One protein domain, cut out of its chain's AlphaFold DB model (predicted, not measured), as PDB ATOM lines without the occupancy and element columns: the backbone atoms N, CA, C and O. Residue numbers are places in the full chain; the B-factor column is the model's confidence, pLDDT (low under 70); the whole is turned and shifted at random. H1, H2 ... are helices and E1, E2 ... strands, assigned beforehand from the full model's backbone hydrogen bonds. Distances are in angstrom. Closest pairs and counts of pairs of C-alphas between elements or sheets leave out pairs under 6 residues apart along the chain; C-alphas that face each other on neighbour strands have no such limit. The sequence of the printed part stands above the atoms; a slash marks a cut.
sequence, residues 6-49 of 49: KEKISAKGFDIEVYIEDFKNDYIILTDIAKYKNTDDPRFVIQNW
ATOM      1  N   LYS A   6      -0.353   8.207 -42.700       91.94
ATOM      2  CA  LYS A   6      -0.124   9.397 -43.516       91.94
ATOM      3  C   LYS A   6      -0.399   9.050 -44.972       91.94
ATOM      4  O   LYS A   6       0.158   8.084 -45.486       91.94
ATOM      5  N   GLU A   7      -1.219   9.864 -45.614       90.94
ATOM      6  CA  GLU A   7      -1.609   9.757 -47.018       90.94
ATOM      7  C   GLU A   7      -1.375  11.091 -47.725       90.94
ATOM      8  O   GLU A   7      -1.335  12.149 -47.093       90.94
ATOM      9  N   LYS A   8      -1.201  11.042 -49.045       94.56
ATOM     10  CA  LYS A   8      -1.029  12.229 -49.880       94.56
ATOM     11  C   LYS A   8      -2.056  12.180 -51.000       94.56
ATOM     12  O   LYS A   8      -2.027  11.265 -51.818       94.56
ATOM     13  N   ILE A   9      -2.935  13.173 -51.038       92.88
ATOM     14  CA  ILE A   9      -3.945  13.333 -52.086       92.88
ATOM     15  C   ILE A   9      -3.616  14.574 -52.915       92.88
ATOM     16  O   ILE A   9      -3.168  15.584 -52.374       92.88
ATOM     17  N   SER A  10      -3.854  14.522 -54.223       95.75
ATOM     18  CA  SER A  10      -3.672  15.676 -55.111       95.75
ATOM     19  C   SER A  10      -5.035  16.186 -55.577       95.75
ATOM     20  O   SER A  10      -5.817  15.440 -56.166       95.75
ATOM     21  N   ALA A  11      -5.333  17.460 -55.322       92.00
ATOM     22  CA  ALA A  11      -6.604  18.087 -55.681       92.00
ATOM     23  C   ALA A  11      -6.399  19.543 -56.117       92.00
ATOM     24  O   ALA A  11      -5.719  20.313 -55.447       92.00
ATOM     25  N   LYS A  12      -7.006  19.945 -57.244       91.88
ATOM     26  CA  LYS A  12      -6.916  21.312 -57.810       91.88
ATOM     27  C   LYS A  12      -5.476  21.845 -57.973       91.88
ATOM     28  O   LYS A  12      -5.246  23.039 -57.837       91.88
ATOM     29  N   GLY A  13      -4.518  20.965 -58.265       95.19
ATOM     30  CA  GLY A  13      -3.101  21.335 -58.391       95.19
ATOM     31  C   GLY A  13      -2.366  21.513 -57.058       95.19
ATOM     32  O   GLY A  13      -1.202  21.897 -57.066       95.19
ATOM     33  N   PHE A  14      -3.019  21.213 -55.932       95.94
ATOM     34  CA  PHE A  14      -2.414  21.197 -54.606       95.94
ATOM     35  C   PHE A  14      -2.200  19.765 -54.132       95.94
ATOM     36  O   PHE A  14      -3.067  18.905 -54.295       95.94
ATOM     37  N   ASP A  15      -1.057  19.545 -53.498       96.75
ATOM     38  CA  ASP A  15      -0.764  18.327 -52.763       96.75
ATOM     39  C   ASP A  15      -1.178  18.509 -51.302       96.75
ATOM     40  O   ASP A  15      -0.707  19.417 -50.619       96.75
ATOM     41  N   ILE A  16      -2.067  17.643 -50.828       94.06
ATOM     42  CA  ILE A  16      -2.633  17.679 -49.483       94.06
ATOM     43  C   ILE A  16      -2.149  16.432 -48.750       94.06
ATOM     44  O   ILE A  16      -2.376  15.305 -49.191       94.06
ATOM     45  N   GLU A  17      -1.484  16.631 -47.617       94.62
ATOM     46  CA  GLU A  17      -1.131  15.542 -46.712       94.62
ATOM     47  C   GLU A  17      -2.252  15.338 -45.693       94.62
ATOM     48  O   GLU A  17      -2.687  16.286 -45.038       94.62
ATOM     49  N   VAL A  18      -2.716  14.098 -45.556       91.38
ATOM     50  CA  VAL A  18      -3.796  13.729 -44.641       91.38
ATOM     51  C   VAL A  18      -3.252  12.761 -43.600       91.38
ATOM     52  O   VAL A  18      -2.595  11.771 -43.931       91.38
ATOM     53  N   TYR A  19      -3.533  13.058 -42.336       90.75
ATOM     54  CA  TYR A  19      -3.237  12.200 -41.199       90.75
ATOM     55  C   TYR A  19      -4.559  11.619 -40.712       90.75
ATOM     56  O   TYR A  19      -5.452  12.371 -40.333       90.75
ATOM     57  N   ILE A  20      -4.687  10.299 -40.775       90.56
ATOM     58  CA  ILE A  20      -5.928   9.580 -40.473       90.56
ATOM     59  C   ILE A  20      -5.640   8.427 -39.527       90.56
ATOM     60  O   ILE A  20      -4.573   7.807 -39.595       90.56
ATOM     61  N   GLU A  21      -6.583   8.128 -38.642       88.62
ATOM     62  CA  GLU A  21      -6.446   6.983 -37.751       88.62
ATOM     63  C   GLU A  21      -6.867   5.693 -38.454       88.62
ATOM     64  O   GLU A  21      -6.087   4.736 -38.529       88.62
ATOM     65  N   ASP A  22      -8.081   5.655 -39.007       84.25
ATOM     66  CA  ASP A  22      -8.659   4.417 -39.531       84.25
ATOM     67  C   ASP A  22      -9.594   4.573 -40.743       84.25
ATOM     68  O   ASP A  22     -10.121   3.559 -41.207       84.25
ATOM     69  N   PHE A  23      -9.770   5.786 -41.290       79.94
ATOM     70  CA  PHE A  23     -10.726   6.127 -42.365       79.94
ATOM     71  C   PHE A  23     -12.196   5.810 -42.042       79.94
ATOM     72  O   PHE A  23     -13.073   5.991 -42.887       79.94
ATOM     73  N   LYS A  24     -12.483   5.317 -40.838       83.88
ATOM     74  CA  LYS A  24     -13.803   4.852 -40.422       83.88
ATOM     75  C   LYS A  24     -14.434   5.819 -39.430       83.88
ATOM     76  O   LYS A  24     -15.645   6.007 -39.452       83.88
ATOM     77  N   ASN A  25     -13.609   6.424 -38.582       85.00
ATOM     78  CA  ASN A  25     -13.999   7.393 -37.566       85.00
ATOM     79  C   ASN A  25     -13.428   8.798 -37.835       85.00
ATOM     80  O   ASN A  25     -13.628   9.704 -37.029       85.00
ATOM     81  N   ASP A  26     -12.750   8.986 -38.968       85.62
ATOM     82  CA  ASP A  26     -12.231  10.273 -39.426       85.62
ATOM     83  C   ASP A  26     -13.298  10.994 -40.270       85.62
ATOM     84  O   ASP A  26     -13.755  10.468 -41.286       85.62
ATOM     85  N   TYR A  27     -13.697  12.207 -39.873       87.06
ATOM     86  CA  TYR A  27     -14.753  12.965 -40.553       87.06
ATOM     87  C   TYR A  27     -14.284  14.361 -40.955       87.06
ATOM     88  O   TYR A  27     -13.607  15.053 -40.196       87.06
ATOM     89  N   ILE A  28     -14.717  14.801 -42.137       87.62
ATOM     90  CA  ILE A  28     -14.589  16.188 -42.592       87.62
ATOM     91  C   ILE A  28     -15.975  16.832 -42.548       87.62
ATOM     92  O   ILE A  28     -16.975  16.221 -42.929       87.62
ATOM     93  N   ILE A  29     -16.041  18.075 -42.075       90.38
ATOM     94  CA  ILE A  29     -17.298  18.795 -41.870       90.38
ATOM     95  C   ILE A  29     -17.935  19.149 -43.224       90.38
ATOM     96  O   ILE A  29     -17.497  20.068 -43.921       90.38
ATOM     97  N   LEU A  30     -19.020  18.452 -43.578       91.44
ATOM     98  CA  LEU A  30     -19.755  18.660 -44.832       91.44
ATOM     99  C   LEU A  30     -20.258  20.103 -45.000       91.44
ATOM    100  O   LEU A  30     -20.230  20.637 -46.106       91.44
ATOM    101  N   THR A  31     -20.682  20.764 -43.918       92.88
ATOM    102  CA  THR A  31     -21.134  22.163 -43.981       92.88
ATOM    103  C   THR A  31     -20.029  23.121 -44.406       92.88
ATOM    104  O   THR A  31     -20.308  24.069 -45.135       92.88
ATOM    105  N   ASP A  32     -18.783  22.876 -44.005       91.81
ATOM    106  CA  ASP A  32     -17.661  23.730 -44.397       91.81
ATOM    107  C   ASP A  32     -17.251  23.479 -45.851       91.81
ATOM    108  O   ASP A  32     -16.961  24.429 -46.577       91.81
ATOM    109  N   ILE A  33     -17.353  22.231 -46.323       93.06
ATOM    110  CA  ILE A  33     -17.206  21.906 -47.752       93.06
ATOM    111  C   ILE A  33     -18.295  22.614 -48.574       93.06
ATOM    112  O   ILE A  33     -18.009  23.208 -49.612       93.06
ATOM    113  N   ALA A  34     -19.544  22.593 -48.111       96.12
ATOM    114  CA  ALA A  34     -20.666  23.209 -48.813       96.12
ATOM    115  C   ALA A  34     -20.547  24.742 -48.910       96.12
ATOM    116  O   ALA A  34     -20.885  25.310 -49.953       96.12
ATOM    117  N   LYS A  35     -19.998  25.407 -47.879       95.81
ATOM    118  CA  LYS A  35     -19.748  26.866 -47.874       95.81
ATOM    119  C   LYS A  35     -18.839  27.331 -49.007       95.81
ATOM    120  O   LYS A  35     -18.984  28.463 -49.462       95.81
ATOM    121  N   TYR A  36     -17.937  26.470 -49.482       93.31
ATOM    122  CA  TYR A  36     -17.095  26.775 -50.639       93.31
ATOM    123  C   TYR A  36     -17.917  26.989 -51.920       93.31
ATOM    124  O   TYR A  36     -17.516  27.755 -52.790       93.31
ATOM    125  N   LYS A  37     -19.065  26.310 -52.049       93.38
ATOM    126  CA  LYS A  37     -19.938  26.389 -53.229       93.38
ATOM    127  C   LYS A  37     -21.054  27.422 -53.067       93.38
ATOM    128  O   LYS A  37     -21.391  28.092 -54.036       93.38
ATOM    129  N   ASN A  38     -21.624  27.544 -51.870       95.81
ATOM    130  CA  ASN A  38     -22.585  28.590 -51.526       95.81
ATOM    131  C   ASN A  38     -22.338  29.033 -50.081       95.81
ATOM    132  O   ASN A  38     -22.656  28.304 -49.143       95.81
ATOM    133  N   THR A  39     -21.735  30.208 -49.915       95.19
ATOM    134  CA  THR A  39     -21.379  30.741 -48.596       95.19
ATOM    135  C   THR A  39     -22.602  31.242 -47.828       95.19
ATOM    136  O   THR A  39     -22.654  31.056 -46.613       95.19
ATOM    137  N   ASP A  40     -23.588  31.813 -48.522       96.38
ATOM    138  CA  ASP A  40     -24.752  32.452 -47.900       96.38
ATOM    139  C   ASP A  40     -25.783  31.428 -47.416       96.38
ATOM    140  O   ASP A  40     -26.339  31.565 -46.325       96.38
ATOM    141  N   ASP A  41     -26.012  30.364 -48.194       95.00
ATOM    142  CA  ASP A  41     -26.877  29.257 -47.779       95.00
ATOM    143  C   ASP A  41     -26.328  27.885 -48.225       95.00
ATOM    144  O   ASP A  41     -26.798  27.277 -49.197       95.00
ATOM    145  N   PRO A  42     -25.327  27.348 -47.499       95.81
ATOM    146  CA  PRO A  42     -24.720  26.051 -47.801       95.81
ATOM    147  C   PRO A  42     -25.703  24.879 -47.678       95.81
ATOM    148  O   PRO A  42     -25.438  23.799 -48.207       95.81
ATOM    149  N   ARG A  43     -26.855  25.056 -47.016       95.25
ATOM    150  CA  ARG A  43     -27.840  23.979 -46.832       95.25
ATOM    151  C   ARG A  43     -28.471  23.562 -48.154       95.25
ATOM    152  O   ARG A  43     -28.709  22.374 -48.339       95.25
ATOM    153  N   PHE A  44     -28.670  24.491 -49.093       95.75
ATOM    154  CA  PHE A  44     -29.150  24.140 -50.435       95.75
ATOM    155  C   PHE A  44     -28.155  23.261 -51.193       95.75
ATOM    156  O   PHE A  44     -28.569  22.366 -51.923       95.75
ATOM    157  N   VAL A  45     -26.849  23.477 -51.002       95.69
ATOM    158  CA  VAL A  45     -25.817  22.612 -51.593       95.69
ATOM    159  C   VAL A  45     -25.899  21.209 -50.998       95.69
ATOM    160  O   VAL A  45     -25.827  20.243 -51.744       95.69
ATOM    161  N   ILE A  46     -26.087  21.103 -49.681       95.44
ATOM    162  CA  ILE A  46     -26.191  19.817 -48.974       95.44
ATOM    163  C   ILE A  46     -27.454  19.049 -49.384       95.44
ATOM    164  O   ILE A  46     -27.391  17.845 -49.592       95.44
ATOM    165  N   GLN A  47     -28.597  19.729 -49.507       94.88
ATOM    166  CA  GLN A  47     -29.878  19.099 -49.855       94.88
ATOM    167  C   GLN A  47     -29.930  18.549 -51.286       94.88
ATOM    168  O   GLN A  47     -30.729  17.658 -51.554       94.88
ATOM    169  N   ASN A  48     -29.122  19.095 -52.196       91.06
ATOM    170  CA  ASN A  48     -29.113  18.737 -53.618       91.06
ATOM    171  C   ASN A  48     -27.832  17.992 -54.032       91.06
ATOM    172  O   ASN A  48     -27.463  18.031 -55.208       91.06
ATOM    173  N   TRP A  49     -27.115  17.404 -53.073       85.31
ATOM    174  CA  TRP A  49     -25.920  16.606 -53.345       85.31
ATOM    175  C   TRP A  49     -26.299  15.180 -53.753       85.31
ATOM    176  O   TRP A  49     -27.171  14.587 -53.082       85.31
TER     177      TRP A  49
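Overview. This is residues 6 to 49 of the 49 residues of an uncharacterized protein of Anaerococcus lactolyticus ATCC 51172 (UniProt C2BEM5). Picture two small lobes joined by an open stretch of chain: a twisted hairpin of two strands, E1 and E2, at one end, and a pair of short helices, H1 and H2, touching each other at a steep angle, at the other. Residues 22 to 29, between the lobes, stand free, and so does the hairpin's tip, residues 10 to 15. The printed part has 44 residues, with E1, E2, H1 and H2 in that order; the sheet is antiparallel and the class is mixed, helices and strands. The whole is loose, with a radius of gyration of the C-alphas of 13.1 A, and its outline is flat, spanning 34 by 27 by 14 A.

Along the chain. Find C-alpha 6 at (-0.124, 9.397, -43.516); from there E1 runs to residue 11, 16.3 A. E2, residues 14 to 20, covers 18.6 A. Look next for H1 at residues 30 to 35, 8.8 A long. H2 holds residues 42 to 47, 8.9 A, and ends with C-alpha 47 at (-29.878, 19.099, -49.855).

Arrangement. E1 and E2 form a hairpin over a tight link, with 148 degrees between their directions. Look at N 7 and O 18, 2.9 A apart, and N 16 and O 9, 2.8 A, both within hydrogen-bond range. H1 and H2 touch, closest at the C-alphas of Lys 35 and Pro 42, 5.0 A apart. They run opposite ways at a steep tilt of 52 degrees. In both helices every O i to N i+4 pair is within hydrogen-bond range. E1 is apart from H1 and H2, and E2 is apart from H2.

Size, cuts and confidence. The C-alphas farthest apart are those of Lys 6 and Asp 40, 34.0 A. The printed part has no cut and no long link, and no printed residue is under 70 in pLDDT.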